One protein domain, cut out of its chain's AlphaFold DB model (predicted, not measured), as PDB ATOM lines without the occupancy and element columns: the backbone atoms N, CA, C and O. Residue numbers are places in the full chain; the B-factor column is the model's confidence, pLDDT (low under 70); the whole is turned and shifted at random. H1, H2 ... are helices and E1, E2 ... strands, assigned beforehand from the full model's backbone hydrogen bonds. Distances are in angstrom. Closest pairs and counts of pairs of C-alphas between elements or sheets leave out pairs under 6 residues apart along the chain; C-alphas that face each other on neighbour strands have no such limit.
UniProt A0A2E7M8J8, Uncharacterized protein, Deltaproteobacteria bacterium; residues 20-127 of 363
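What this domain is: This is residues 20 to 127 of the 363 residues of an uncharacterized protein of Deltaproteobacteria bacterium (UniProt A0A2E7M8J8). One strongly twisted sheet of eight strands wraps round into a small, flattened barrel that is nearly closed: E3, E2, E5, E6, E8, E1 and E4 follow one another round it, and between E3 and E4 there is a seam where the two edge strands come near without pairing. E7 adds to E5 beside E6, while the little helix H1 and the long loop after it, residues 49 to 60, lie outside the barrel. The printed part has 108 residues, with eight named strands, E1 to E8 as numbered along the chain, and one named helix, H1, between E2 and E3 in the chain; the sheet is branched and mixed, its neighbour pair E1 and E8 parallel and its other neighbour pairs antiparallel, and the class is mostly strand. It is compact, with a radius of gyration of the C-alphas of 13.0 A and spans of 35 by 34 by 19 A.

How they stand to each other: E5, residues 84 to 91, has three neighbours. On one side is E2, residues 36 to 43, antiparallel at 162 degrees, with N 39 and O 89 2.8 A apart. On the other side are E6, residues 103 to 105, beside residues 87 to 90, and E7, residues 108 to 110, beside residues 85 to 86. E5 and E6 form a hairpin, with N 90 and O 103 2.7 A apart; for E5 and E7, N 86 and O 108 are 2.8 A apart. E6 runs on into E7 at 45 degrees. E5 lies on one side of E2, and on the other side of E2 is the edge strand E3, residues 61 to 68, antiparallel to E2 at 169 degrees, with N 40 and O 63 2.8 A apart. E6 is also antiparallel to E8, residues 118 to 125, with N 104 and O 124 2.8 A apart. E8 is parallel to E1, residues 20 to 27, with N 26 and O 120 2.8 A apart. On the other side of E1 is E4, residues 73 to 80, antiparallel, with N 23 and O 76 2.8 A apart; E4 bends by 61 degrees at residue 77. The closest C-alphas of E3 and E4 are those of Trp 63 and Val 78, 7.3 A apart. E1 and E3 are apart. H1, residues 45 to 48, only grazes the sheet; its closest C-alpha pair with E5 is Ser 45 and Val 85, 6.1 A. H1 is too short for an O i to N i+4 pair, and its one O i to N i+3 pair is within range.

Where its parts are: E1 begins at C-alpha 20 (162.066, 130.320, 186.686) and is 21.3 A long. E2 is 22.3 A long, E3 19.2 A, E4 19.1 A and E5 21.0 A. H1, E6 and E7 are short. E8 is 20.9 A long and ends at C-alpha 125 (143.575, 149.675, 191.478).

The domain as a whole: The C-alphas farthest apart are those of Thr 33 and Asp 46, 36.4 A. The printed part has no cut. The links H1 to E3 and E5 to E6 are long. The mean pLDDT of the printed part is 80.4, and it is under 70 at residues 29 to 33, 49 to 57, 115 to 116 and 125 to 127.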
ATOM      1  N   PRO A  20     161.739 129.270 185.733       93.94
ATOM      2  CA  PRO A  20     162.066 130.320 186.686       93.94
ATOM      3  C   PRO A  20     162.825 131.445 185.982       93.94
ATOM      4  O   PRO A  20     163.905 131.221 185.438       93.94
ATOM      5  N   SER A  21     162.242 132.636 185.995       93.44
ATOM      6  CA  SER A  21     162.768 133.823 185.332       93.44
ATOM      7  C   SER A  21     162.807 134.978 186.334       93.44
ATOM      8  O   SER A  21     161.884 135.103 187.144       93.44
ATOM      9  N   PRO A  22     163.858 135.810 186.319       93.00
ATOM     10  CA  PRO A  22     163.917 136.993 187.165       93.00
ATOM     11  C   PRO A  22     162.870 138.018 186.710       93.00
ATOM     12  O   PRO A  22     162.855 138.461 185.558       93.00
ATOM     13  N   VAL A  23     162.001 138.414 187.631       91.00
ATOM     14  CA  VAL A  23     160.985 139.448 187.441       91.00
ATOM     15  C   VAL A  23     161.217 140.537 188.474       91.00
ATOM     16  O   VAL A  23     161.296 140.276 189.670       91.00
ATOM     17  N   VAL A  24     161.333 141.762 187.992       92.25
ATOM     18  CA  VAL A  24     161.313 142.976 188.789       92.25
ATOM     19  C   VAL A  24     159.869 143.458 188.844       92.25
ATOM     20  O   VAL A  24     159.252 143.726 187.817       92.25
ATOM     21  N   VAL A  25     159.322 143.587 190.040       88.44
ATOM     22  CA  VAL A  25     158.025 144.219 190.255       88.44
ATOM     23  C   VAL A  25     158.273 145.579 190.880       88.44
ATOM     24  O   VAL A  25     158.927 145.678 191.919       88.44
ATOM     25  N   GLU A  26     157.791 146.628 190.223       89.50
ATOM     26  CA  GLU A  26     157.864 147.998 190.716       89.50
ATOM     27  C   GLU A  26     156.471 148.472 191.124       89.50
ATOM     28  O   GLU A  26     155.529 148.424 190.336       89.50
ATOM     29  N   VAL A  27     156.340 148.927 192.368       84.81
ATOM     30  CA  VAL A  27     155.077 149.403 192.937       84.81
ATOM     31  C   VAL A  27     155.111 150.925 192.970       84.81
ATOM     32  O   VAL A  27     155.939 151.517 193.663       84.81
ATOM     33  N   ALA A  28     154.226 151.562 192.202       76.38
ATOM     34  CA  ALA A  28     154.130 153.020 192.115       76.38
ATOM     35  C   ALA A  28     153.155 153.623 193.142       76.38
ATOM     36  O   ALA A  28     153.161 154.834 193.370       76.38
ATOM     37  N   VAL A  29     152.314 152.793 193.761       66.00
ATOM     38  CA  VAL A  29     151.301 153.231 194.728       66.00
ATOM     39  C   VAL A  29     151.979 153.604 196.058       66.00
ATOM     40  O   VAL A  29     152.914 152.911 196.471       66.00
ATOM     41  N   PRO A  30     151.565 154.703 196.731       57.81
ATOM     42  CA  PRO A  30     152.116 155.092 198.027       57.81
ATOM     43  C   PRO A  30     152.110 153.917 199.003       57.81
ATOM     44  O   PRO A  30     151.152 153.151 199.050       57.81
ATOM     45  N   SER A  31     153.205 153.796 199.755       58.97
ATOM     46  CA  SER A  31     153.532 152.678 200.640       58.97
ATOM     47  C   SER A  31     152.334 152.233 201.478       58.97
ATOM     48  O   SER A  31     152.051 152.818 202.526       58.97
ATOM     49  N   HIS A  32     151.646 151.188 201.021       64.75
ATOM     50  CA  HIS A  32     150.729 150.432 201.853       64.75
ATOM     51  C   HIS A  32     151.552 149.840 203.003       64.75
ATOM     52  O   HIS A  32     152.582 149.209 202.773       64.75
ATOM     53  N   THR A  33     151.154 150.095 204.248       63.44
ATOM     54  CA  THR A  33     151.923 149.671 205.432       63.44
ATOM     55  C   THR A  33     151.539 148.281 205.940       63.44
ATOM     56  O   THR A  33     152.081 147.835 206.949       63.44
ATOM     57  N   GLY A  34     150.601 147.605 205.274       80.31
ATOM     58  CA  GLY A  34     150.162 146.251 205.608       80.31
ATOM     59  C   GLY A  34     150.840 145.161 204.767       80.31
ATOM     60  O   GLY A  34     151.391 145.471 203.705       80.31
ATOM     61  N   PRO A  35     150.797 143.898 205.233       83.56
ATOM     62  CA  PRO A  35     151.158 142.744 204.414       83.56
ATOM     63  C   PRO A  35     150.303 142.708 203.143       83.56
ATOM     64  O   PRO A  35     149.144 143.114 203.168       83.56
ATOM     65  N   ALA A  36     150.888 142.231 202.052       88.75
ATOM     66  CA  ALA A  36     150.199 141.984 200.794       88.75
ATOM     67  C   ALA A  36     150.687 140.655 200.213       88.75
ATOM     68  O   ALA A  36     151.818 140.235 200.480       88.75
ATOM     69  N   SER A  37     149.864 140.022 199.388       90.81
ATOM     70  CA  SER A  37     150.272 138.881 198.578       90.81
ATOM     71  C   SER A  37     150.517 139.358 197.153       90.81
ATOM     72  O   SER A  37     149.669 139.990 196.533       90.81
ATOM     73  N   LEU A  38     151.701 139.083 196.611       92.00
ATOM     74  CA  LEU A  38     151.950 139.340 195.199       92.00
ATOM     75  C   LEU A  38     151.495 138.128 194.400       92.00
ATOM     76  O   LEU A  38     151.985 137.021 194.612       92.00
ATOM     77  N   VAL A  39     150.628 138.358 193.428       92.12
ATOM     78  CA  VAL A  39     150.141 137.354 192.491       92.12
ATOM     79  C   VAL A  39     150.651 137.698 191.097       92.12
ATOM     80  O   VAL A  39     150.588 138.843 190.660       92.12
ATOM     81  N   VAL A  40     151.162 136.703 190.379       92.06
ATOM     82  CA  VAL A  40     151.488 136.790 188.957       92.06
ATOM     83  C   VAL A  40     150.635 135.783 188.204       92.06
ATOM     84  O   VAL A  40     150.694 134.576 188.447       92.06
ATOM     85  N   MET A  41     149.850 136.299 187.269       92.62
ATOM     86  CA  MET A  41     148.931 135.533 186.443       92.62
ATOM     87  C   MET A  41     149.389 135.568 184.989       92.62
ATOM     88  O   MET A  41     149.808 136.614 184.499       92.62
ATOM     89  N   GLY A  42     149.315 134.431 184.301       91.56
ATOM     90  CA  GLY A  42     149.615 134.300 182.878       91.56
ATOM     91  C   GLY A  42     148.407 133.782 182.104       91.56
ATOM     92  O   GLY A  42     147.839 132.744 182.451       91.56
ATOM     93  N   PHE A  43     148.050 134.484 181.036       88.44
ATOM     94  CA  PHE A  43     146.889 134.217 180.188       88.44
ATOM     95  C   PHE A  43     147.324 134.035 178.740       88.44
ATOM     96  O   PHE A  43     148.300 134.646 178.313       88.44
ATOM     97  N   HIS A  44     146.612 133.237 177.949       87.56
ATOM     98  CA  HIS A  44     146.787 133.343 176.500       87.56
ATOM     99  C   HIS A  44     146.222 134.677 175.996       87.56
ATOM    100  O   HIS A  44     145.354 135.278 176.628       87.56
ATOM    101  N   SER A  45     146.721 135.157 174.857       78.94
ATOM    102  CA  SER A  45     146.292 136.442 174.295       78.94
ATOM    103  C   SER A  45     144.791 136.491 173.996       78.94
ATOM    104  O   SER A  45     144.171 137.518 174.226       78.94
ATOM    105  N   ASP A  46     144.197 135.383 173.549       77.50
ATOM    106  CA  ASP A  46     142.761 135.258 173.264       77.50
ATOM    107  C   ASP A  46     141.885 135.331 174.526       77.50
ATOM    108  O   ASP A  46     140.749 135.801 174.462       77.50
ATOM    109  N   GLN A  47     142.420 134.941 175.687       76.44
ATOM    110  CA  GLN A  47     141.751 135.111 176.984       76.44
ATOM    111  C   GLN A  47     141.715 136.580 177.430       76.44
ATOM    112  O   GLN A  47     140.904 136.943 178.278       76.44
ATOM    113  N   MET A  48     142.578 137.421 176.849       70.75
ATOM    114  CA  MET A  48     142.691 138.852 177.147       70.75
ATOM    115  C   MET A  48     141.908 139.730 176.158       70.75
ATOM    116  O   MET A  48     141.840 140.939 176.352       70.75
ATOM    117  N   GLU A  49     141.314 139.148 175.105       59.31
ATOM    118  CA  GLU A  49     140.531 139.865 174.077       59.31
ATOM    119  C   GLU A  49     139.089 140.215 174.522       59.31
ATOM    120  O   GLU A  49     138.273 140.674 173.720       59.31
ATOM    121  N   GLY A  50     138.762 140.036 175.803       56.62
ATOM    122  CA  GLY A  50     137.578 140.593 176.462       56.62
ATOM    123  C   GLY A  50     137.961 141.108 177.847       56.62
ATOM    124  O   GLY A  50     139.058 140.803 178.321       56.62
ATOM    125  N   GLY A  51     137.083 141.885 178.505       54.50
ATOM    126  CA  GLY A  51     137.282 142.269 179.909       54.50
ATOM    127  C   GLY A  51     137.783 141.054 180.689       54.50
ATOM    128  O   GLY A  51     137.245 139.970 180.475       54.50
ATOM    129  N   TRP A  52     138.848 141.216 181.486       47.38
ATOM    130  CA  TRP A  52     139.742 140.183 182.074       47.38
ATOM    131  C   TRP A  52     139.094 139.044 182.883       47.38
ATOM    132  O   TRP A  52     139.741 138.244 183.548       47.38
ATOM    133  N   SER A  53     137.787 138.975 182.799       44.47
ATOM    134  CA  SER A  53     136.874 137.980 183.267       44.47
ATOM    135  C   SER A  53     135.840 137.784 182.146       44.47
ATOM    136  O   SER A  53     134.750 138.357 182.155       44.47
ATOM    137  N   ARG A  54     136.091 136.862 181.213       50.97
ATOM    138  CA  ARG A  54     135.013 135.883 181.041       50.97
ATOM    139  C   ARG A  54     135.009 135.150 182.371       50.97
ATOM    140  O   ARG A  54     136.008 134.502 182.655       50.97
ATOM    141  N   GLU A  55     133.956 135.316 183.172       49.88
ATOM    142  CA  GLU A  55     133.810 134.961 184.608       49.88
ATOM    143  C   GLU A  55     134.184 133.513 185.019       49.88
ATOM    144  O   GLU A  55     133.825 133.049 186.096       49.88
ATOM    145  N   ARG A  56     134.838 132.723 184.166       55.69
ATOM    146  CA  ARG A  56     135.149 131.304 184.365       55.69
ATOM    147  C   ARG A  56     136.466 130.852 183.740       55.69
ATOM    148  O   ARG A  56     136.801 129.673 183.856       55.69
ATOM    149  N   GLU A  57     137.189 131.718 183.036       68.50
ATOM    150  CA  GLU A  57     138.446 131.315 182.412       68.50
ATOM    151  C   GLU A  57     139.611 131.495 183.383       68.50
ATOM    152  O   GLU A  57     140.101 132.597 183.606       68.50
ATOM    153  N   ALA A  58     140.059 130.380 183.964       79.75
ATOM    154  CA  ALA A  58     141.219 130.379 184.840       79.75
ATOM    155  C   ALA A  58     142.492 130.793 184.070       79.75
ATOM    156  O   ALA A  58     142.670 130.385 182.906       79.75
ATOM    157  N   PRO A  59     143.401 131.546 184.716       87.06
ATOM    158  CA  PRO A  59     144.721 131.799 184.159       87.06
ATOM    159  C   PRO A  59     145.433 130.470 183.903       87.06
ATOM    160  O   PRO A  59     145.210 129.485 184.605       87.06
ATOM    161  N   LYS A  60     146.296 130.421 182.885       89.12
ATOM    162  CA  LYS A  60     147.135 129.241 182.602       89.12
ATOM    163  C   LYS A  60     148.301 129.137 183.562       89.12
ATOM    164  O   LYS A  60     148.795 128.041 183.813       89.12
ATOM    165  N   LEU A  61     148.724 130.285 184.078       89.81
ATOM    166  CA  LEU A  61     149.727 130.386 185.108       89.81
ATOM    167  C   LEU A  61     149.170 131.190 186.273       89.81
ATOM    168  O   LEU A  61     148.742 132.320 186.079       89.81
ATOM    169  N   TYR A  62     149.196 130.615 187.465       90.25
ATOM    170  CA  TYR A  62     148.849 131.294 188.702       90.25
ATOM    171  C   TYR A  62     149.962 131.035 189.707       90.25
ATOM    172  O   TYR A  62     150.138 129.915 190.193       90.25
ATOM    173  N   TRP A  63     150.752 132.067 189.967       92.88
ATOM    174  CA  TRP A  63     151.846 132.039 190.923       92.88
ATOM    175  C   TRP A  63     151.620 133.137 191.948       92.88
ATOM    176  O   TRP A  63     151.204 134.231 191.586       92.88
ATOM    177  N   PHE A  64     151.903 132.866 193.214       92.06
ATOM    178  CA  PHE A  64     151.782 133.875 194.252       92.06
ATOM    179  C   PHE A  64     152.876 133.726 195.300       92.06
ATOM    180  O   PHE A  64     153.460 132.652 195.478       92.06
ATOM    181  N   GLN A  65     153.128 134.824 195.995       90.94
ATOM    182  CA  GLN A  65     153.995 134.901 197.150       90.94
ATOM    183  C   GLN A  65     153.266 135.662 198.254       90.94
ATOM    184  O   GLN A  65     152.897 136.821 198.070       90.94
ATOM    185  N   ASP A  66     153.082 134.994 199.390       88.12
ATOM    186  CA  ASP A  66     152.481 135.588 200.582       88.12
ATOM    187  C   ASP A  66     153.480 136.499 201.320       88.12
ATOM    188  O   ASP A  66     154.701 136.362 201.172       88.12
ATOM    189  N   ASP A  67     152.943 137.403 202.145       84.38
ATOM    190  CA  ASP A  67     153.690 138.275 203.062       84.38
ATOM    191  C   ASP A  67     154.791 139.103 202.377       84.38
ATOM    192  O   ASP A  67     155.904 139.290 202.886       84.38
ATOM    193  N   VAL A  68     154.483 139.624 201.191       82.81
ATOM    194  CA  VAL A  68     155.372 140.518 200.462       82.81
ATOM    195  C   VAL A  68     155.368 141.886 201.134       82.81
ATOM    196  O   VAL A  68     154.347 142.565 201.233       82.81
ATOM    197  N   ALA A  69     156.548 142.321 201.576       81.44
ATOM    198  CA  ALA A  69     156.741 143.712 201.949       81.44
ATOM    199  C   ALA A  69     156.515 144.580 200.707       81.44
ATOM    200  O   ALA A  69     157.230 144.422 199.714       81.44
ATOM    201  N   VAL A  70     155.548 145.501 200.768       76.31
ATOM    202  CA  VAL A  70     155.253 146.458 199.693       76.31
ATOM    203  C   VAL A  70     156.382 147.489 199.619       76.31
ATOM    204  O   VAL A  70     156.304 148.607 200.126       76.31
ATOM    205  N   VAL A  71     157.498 147.065 199.036       80.56
ATOM    206  CA  VAL A  71     158.634 147.914 198.696       80.56
ATOM    207  C   VAL A  71     158.469 148.413 197.270       80.56
ATOM    208  O   VAL A  71     157.886 147.744 196.423       80.56
ATOM    209  N   GLN A  72     159.032 149.585 196.984       83.56
ATOM    210  CA  GLN A  72     158.939 150.207 195.661       83.56
ATOM    211  C   GLN A  72     159.455 149.300 194.533       83.56
ATOM    212  O   GLN A  72     159.012 149.425 193.397       83.56
ATOM    213  N   ARG A  73     160.399 148.400 194.835       89.62
ATOM    214  CA  ARG A  73     161.000 147.487 193.867       89.62
ATOM    215  C   ARG A  73     161.348 146.157 194.518       89.62
ATOM    216  O   ARG A  73     162.087 146.131 195.503       89.62
ATOM    217  N   GLN A  74     160.881 145.069 193.925       87.94
ATOM    218  CA  GLN A  74     161.160 143.710 194.369       87.94
ATOM    219  C   GLN A  74     161.655 142.857 193.202       87.94
ATOM    220  O   GLN A  74     161.106 142.925 192.109       87.94
ATOM    221  N   GLU A  75     162.693 142.053 193.431       92.19
ATOM    222  CA  GLU A  75     163.199 141.094 192.446       92.19
ATOM    223  C   GLU A  75     162.838 139.678 192.886       92.19
ATOM    224  O   GLU A  75     163.127 139.275 194.014       92.19
ATOM    225  N   LEU A  76     162.182 138.940 191.999       91.75
ATOM    226  CA  LEU A  76     161.552 137.660 192.287       91.75
ATOM    227  C   LEU A  76     161.869 136.643 191.199       91.75
ATOM    228  O   LEU A  76     162.085 136.994 190.042       91.75
ATOM    229  N   MET A  77     161.858 135.365 191.568       93.62
ATOM    230  CA  MET A  77     161.943 134.267 190.611       93.62
ATOM    231  C   MET A  77     160.540 133.741 190.339       93.62
ATOM    232  O   MET A  77     159.993 132.986 191.141       93.62
ATOM    233  N   VAL A  78     159.978 134.130 189.199       93.12
ATOM    234  CA  VAL A  78     158.626 133.735 188.792       93.12
ATOM    235  C   VAL A  78     158.738 132.682 187.691       93.12
ATOM    236  O   VAL A  78     159.528 132.857 186.758       93.12
ATOM    237  N   PRO A  79     158.001 131.563 187.762       93.69
ATOM    238  CA  PRO A  79     157.919 130.646 186.638       93.69
ATOM    239  C   PRO A  79     157.179 131.353 185.497       93.69
ATOM    240  O   PRO A  79     156.016 131.693 185.648       93.69
ATOM    241  N   LEU A  80     157.842 131.588 184.365       92.62
ATOM    242  CA  LEU A  80     157.224 132.159 183.168       92.62
ATOM    243  C   LEU A  80     157.247 131.119 182.043       92.62
ATOM    244  O   LEU A  80     158.276 130.505 181.775       92.62
ATOM    245  N   ALA A  81     156.117 130.913 181.384       91.25
ATOM    246  CA  ALA A  81     155.979 130.230 180.104       91.25
ATOM    247  C   ALA A  81     155.969 131.235 178.925       91.25
ATOM    248  O   ALA A  81     155.499 132.367 179.093       91.25
ATOM    249  N   PRO A  82     156.473 130.845 177.738       88.38
ATOM    250  CA  PRO A  82     156.323 131.647 176.524       88.38
ATOM    251  C   PRO A  82     154.849 131.722 176.096       88.38
ATOM    252  O   PRO A  82     154.034 130.902 176.525       88.38
ATOM    253  N   ASP A  83     154.528 132.686 175.230       86.69
ATOM    254  CA  ASP A  83     153.205 132.847 174.599       86.69
ATOM    255  C   ASP A  83     152.055 133.134 175.582       86.69
ATOM    256  O   ASP A  83     150.876 132.950 175.261       86.69
ATOM    257  N   LEU A  84     152.400 133.609 176.781       89.81
ATOM    258  CA  LEU A  84     151.456 134.138 177.756       89.81
ATOM    259  C   LEU A  84     151.613 135.656 177.904       89.81
ATOM    260  O   LEU A  84     152.695 136.235 177.761       89.81
ATOM    261  N   VAL A  85     150.492 136.286 178.220       85.75
ATOM    262  CA  VAL A  85     150.361 137.665 178.660       85.75
ATOM    263  C   VAL A  85     150.305 137.653 180.178       85.75
ATOM    264  O   VAL A  85     149.455 136.986 180.765       85.75
ATOM    265  N   TYR A  86     151.226 138.373 180.805       89.81
ATOM    266  CA  TYR A  86     151.382 138.396 182.249       89.81
ATOM    267  C   TYR A  86     150.779 139.630 182.880       89.81
ATOM    268  O   TYR A  86     150.825 140.728 182.331       89.81
ATOM    269  N   VAL A  87     150.279 139.422 184.083       88.56
ATOM    270  CA  VAL A  87     149.704 140.430 184.954       88.56
ATOM    271  C   VAL A  87     150.278 140.189 186.338       88.56
ATOM    272  O   VAL A  87     150.228 139.061 186.821       88.56
ATOM    273  N   ALA A  88     150.789 141.231 186.983       91.19
ATOM    274  CA  ALA A  88     151.005 141.212 188.423       91.19
ATOM    275  C   ALA A  88     149.825 141.876 189.133       91.19
ATOM    276  O   ALA A  88     149.230 142.819 188.611       91.19
ATOM    277  N   ALA A  89     149.521 141.394 190.329       90.25
ATOM    278  CA  ALA A  89     148.552 141.968 191.238       90.25
ATOM    279  C   ALA A  89     149.112 141.942 192.665       90.25
ATOM    280  O   ALA A  89     149.743 140.962 193.054       90.25
ATOM    281  N   LEU A  90     148.899 142.999 193.438       89.94
ATOM    282  CA  LEU A  90     149.031 142.986 194.890       89.94
ATOM    283  C   LEU A  90     147.646 142.785 195.473       89.94
ATOM    284  O   LEU A  90     146.839 143.713 195.435       89.94
ATOM    285  N   ASP A  91     147.427 141.588 195.995       89.88
ATOM    286  CA  ASP A  91     146.313 141.250 196.863       89.88
ATOM    287  C   ASP A  91     146.552 141.906 198.230       89.88
ATOM    288  O   ASP A  91     147.487 141.547 198.958       89.88
ATOM    289  N   LEU A  92     145.760 142.934 198.532       86.56
ATOM    290  CA  LEU A  92     145.899 143.730 199.753       86.56
ATOM    291  C   LEU A  92     145.069 143.184 200.919       86.56
ATOM    292  O   LEU A  92     145.339 143.550 202.066       86.56
ATOM    293  N   ASP A  93     144.071 142.340 200.650       85.88
ATOM    294  CA  ASP A  93     143.173 141.786 201.669       85.88
ATOM    295  C   ASP A  93     143.536 140.343 202.081       85.88
ATOM    296  O   ASP A  93     143.001 139.823 203.067       85.88
ATOM    297  N   LEU A  94     144.521 139.749 201.394       87.50
ATOM    298  CA  LEU A  94     145.108 138.429 201.632       87.50
ATOM    299  C   LEU A  94     144.124 137.271 201.434       87.50
ATOM    300  O   LEU A  94     144.309 136.189 202.009       87.50
ATOM    301  N   ASN A  95     143.067 137.471 200.647       83.50
ATOM    302  CA  ASN A  95     142.093 136.423 200.365       83.50
ATOM    303  C   ASN A  95     142.494 135.524 199.175       83.50
ATOM    304  O   ASN A  95     141.846 134.499 198.943       83.50
ATOM    305  N   ARG A  96     143.606 135.849 198.495       81.44
ATOM    306  CA  ARG A  96     144.152 135.180 197.301       81.44
ATOM    307  C   ARG A  96     143.208 135.195 196.102       81.44
ATOM    308  O   ARG A  96     143.326 134.361 195.204       81.44
ATOM    309  N   ASP A  97     142.284 136.136 196.079       80.94
ATOM    310  CA  ASP A  97     141.383 136.408 194.979       80.94
ATOM    311  C   ASP A  97     141.616 137.841 194.518       80.94
ATOM    312  O   ASP A  97     141.495 138.779 195.300       80.94
ATOM    313  N   ILE A  98     141.975 138.010 193.244       81.00
ATOM    314  CA  ILE A  98     142.261 139.345 192.719       81.00
ATOM    315  C   ILE A  98     140.941 140.059 192.496       81.00
ATOM    316  O   ILE A  98     140.208 139.783 191.543       81.00
ATOM    317  N   ASN A  99     140.643 140.975 193.404       78.75
ATOM    318  CA  ASN A  99     139.343 141.585 193.541       78.75
ATOM    319  C   ASN A  99     139.461 143.104 193.722       78.75
ATOM    320  O   ASN A  99     140.524 143.720 193.585       78.75
ATOM    321  N   ARG A 100     138.311 143.759 193.887       72.12
ATOM    322  CA  ARG A 100     138.266 145.215 193.984       72.12
ATOM    323  C   ARG A 100     139.043 145.684 195.217       72.12
ATOM    324  O   ARG A 100     138.653 145.408 196.340       72.12
ATOM    325  N   GLY A 101     140.027 146.548 194.985       75.44
ATOM    326  CA  GLY A 101     140.868 147.119 196.042       75.44
ATOM    327  C   GLY A 101     142.335 146.743 195.878       75.44
ATOM    328  O   GLY A 101     143.199 147.501 196.312       75.44
ATOM    329  N   ASP A 102     142.605 145.659 195.155       84.94
ATOM    330  CA  ASP A 102     143.954 145.217 194.817       84.94
ATOM    331  C   ASP A 102     144.623 146.152 193.818       84.94
ATOM    332  O   ASP A 102     143.967 146.960 193.167       84.94
ATOM    333  N   ILE A 103     145.940 146.060 193.668       82.31
ATOM    334  CA  ILE A 103     146.693 146.885 192.711       82.31
ATOM    335  C   ILE A 103     147.209 145.982 191.604       82.31
ATOM    336  O   ILE A 103     147.910 145.024 191.894       82.31
ATOM    337  N   VAL A 104     146.936 146.293 190.339       84.50
ATOM    338  CA  VAL A 104     147.326 145.451 189.197       84.50
ATOM    339  C   VAL A 104     148.246 146.163 188.224       84.50
ATOM    340  O   VAL A 104     148.245 147.386 188.118       84.50
ATOM    341  N   SER A 105     149.039 145.389 187.488       84.06
ATOM    342  CA  SER A 105     149.905 145.911 186.442       84.06
ATOM    343  C   SER A 105     149.178 146.065 185.111       84.06
ATOM    344  O   SER A 105     148.093 145.518 184.878       84.06
ATOM    345  N   ALA A 106     149.806 146.784 184.183       75.38
ATOM    346  CA  ALA A 106     149.522 146.606 182.764       75.38
ATOM    347  C   ALA A 106     149.808 145.150 182.332       75.38
ATOM    348  O   ALA A 106     150.743 144.537 182.867       75.38
ATOM    349  N   PRO A 107     149.029 144.584 181.390       80.38
ATOM    350  CA  PRO A 107     149.363 143.300 180.793       80.38
ATOM    351  C   PRO A 107     150.686 143.396 180.028       80.38
ATOM    352  O   PRO A 107     150.926 144.357 179.297       80.38
ATOM    353  N   LEU A 108     151.529 142.376 180.171       81.31
ATOM    354  CA  LEU A 108     152.850 142.316 179.565       81.31
ATOM    355  C   LEU A 108     153.023 141.021 178.772       81.31
ATOM    356  O   LEU A 108     153.015 139.926 179.328       81.31
ATOM    357  N   VAL A 109     153.201 141.147 177.460       80.44
ATOM    358  CA  VAL A 109     153.404 139.998 176.570       80.44
ATOM    359  C   VAL A 109     154.852 139.525 176.651       80.44
ATOM    360  O   VAL A 109     155.776 140.303 176.409       80.44
ATOM    361  N   VAL A 110     155.061 138.240 176.941       79.06
ATOM    362  CA  VAL A 110     156.396 137.622 176.944       79.06
ATOM    363  C   VAL A 110     156.542 136.743 175.711       79.06
ATOM    364  O   VAL A 110     156.127 135.586 175.684       79.06
ATOM    365  N   SER A 111     157.151 137.306 174.668       73.44
ATOM    366  CA  SER A 111     157.388 136.609 173.397       73.44
ATOM    367  C   SER A 111     158.603 135.673 173.425       73.44
ATOM    368  O   SER A 111     158.739 134.812 172.563       73.44
ATOM    369  N   SER A 112     159.520 135.850 174.380       78.31
ATOM    370  CA  SER A 112     160.692 134.990 174.570       78.31
ATOM    371  C   SER A 112     161.134 135.015 176.029       78.31
ATOM    372  O   SER A 112     161.163 136.075 176.650       78.31
ATOM    373  N   LEU A 113     161.520 133.849 176.552       76.38
ATOM    374  CA  LEU A 113     162.086 133.686 177.895       76.38
ATOM    375  C   LEU A 113     163.597 133.981 177.954       76.38
ATOM    376  O   LEU A 113     164.224 133.779 178.989       76.38
ATOM    377  N   GLU A 114     164.206 134.416 176.849       76.62
ATOM    378  CA  GLU A 114     165.623 134.808 176.818       76.62
ATOM    379  C   GLU A 114     165.880 136.188 177.446       76.62
ATOM    380  O   GLU A 114     167.032 136.593 177.613       76.62
ATOM    381  N   THR A 115     164.828 136.927 177.802       64.75
ATOM    382  CA  THR A 115     164.947 138.207 178.496       64.75
ATOM    383  C   THR A 115     165.524 138.012 179.895       64.75
ATOM    384  O   THR A 115     165.016 137.259 180.720       64.75
ATOM    385  N   SER A 116     166.611 138.731 180.182       62.97
ATOM    386  CA  SER A 116     167.344 138.638 181.448       62.97
ATOM    387  C   SER A 116     166.603 139.233 182.651       62.97
ATOM    388  O   SER A 116     167.078 139.069 183.769       62.97
ATOM    389  N   SER A 117     165.490 139.942 182.432       78.12
ATOM    390  CA  SER A 117     164.607 140.473 183.477       78.12
ATOM    391  C   SER A 117     163.308 141.017 182.875       78.12
ATOM    392  O   SER A 117     163.358 141.758 181.891       78.12
ATOM    393  N   LEU A 118     162.166 140.702 183.484       81.75
ATOM    394  CA  LEU A 118     160.860 141.306 183.182       81.75
ATOM    395  C   LEU A 118     160.580 142.439 184.180       81.75
ATOM    396  O   LEU A 118     160.855 142.235 185.354       81.75
ATOM    397  N   THR A 119     160.003 143.572 183.769       83.81
ATOM    398  CA  THR A 119     159.538 144.602 184.721       83.81
ATOM    399  C   THR A 119     158.022 144.756 184.660       83.81
ATOM    400  O   THR A 119     157.488 145.074 183.600       83.81
ATOM    401  N   LEU A 120     157.338 144.554 185.788       79.81
ATOM    402  CA  LEU A 120     155.899 144.779 185.941       79.81
ATOM    403  C   LEU A 120     155.670 145.991 186.846       79.81
ATOM    404  O   LEU A 120     156.159 146.019 187.972       79.81
ATOM    405  N   PHE A 121     154.928 146.976 186.347       80.69
ATOM    406  CA  PHE A 121     154.602 148.201 187.078       80.69
ATOM    407  C   PHE A 121     153.193 148.096 187.653       80.69
ATOM    408  O   PHE A 121     152.242 147.946 186.893       80.69
ATOM    409  N   LEU A 122     153.073 148.157 188.976       79.75
ATOM    410  CA  LEU A 122     151.817 148.125 189.722       79.75
ATOM    411  C   LEU A 122     151.423 149.553 190.097       79.75
ATOM    412  O   LEU A 122     151.986 150.135 191.028       79.75
ATOM    413  N   ASP A 123     150.489 150.131 189.348       76.25
ATOM    414  CA  ASP A 123     150.183 151.564 189.414       76.25
ATOM    415  C   ASP A 123     148.687 151.898 189.464       76.25
ATOM    416  O   ASP A 123     148.328 153.067 189.624       76.25
ATOM    417  N   ARG A 124     147.806 150.897 189.374       72.25
ATOM    418  CA  ARG A 124     146.359 151.110 189.273       72.25
ATOM    419  C   ARG A 124     145.563 150.125 190.128       72.25
ATOM    420  O   ARG A 124     145.915 148.948 190.171       72.25
ATOM    421  N   PRO A 125     144.481 150.575 190.786       69.38
ATOM    422  CA  PRO A 125     143.575 149.675 191.478       69.38
ATOM    423  C   PRO A 125     142.879 148.744 190.478       69.38
ATOM    424  O   PRO A 125     142.479 149.174 189.391       69.38
ATOM    425  N   PHE A 126     142.703 147.480 190.850       62.81
ATOM    426  CA  PHE A 126     141.858 146.540 190.145       62.81
ATOM    427  C   PHE A 126     140.419 147.019 190.266       62.81
ATOM    428  O   PHE A 126     139.846 147.111 191.354       62.81
ATOM    429  N   SER A 127     139.831 147.343 189.122       56.25
ATOM    430  CA  SER A 127     138.393 147.435 189.008       56.25
ATOM    431  C   SER A 127     137.964 146.283 188.119       56.25
ATOM    432  O   SER A 127     138.294 146.324 186.930       56.25
TER     433      SER A 127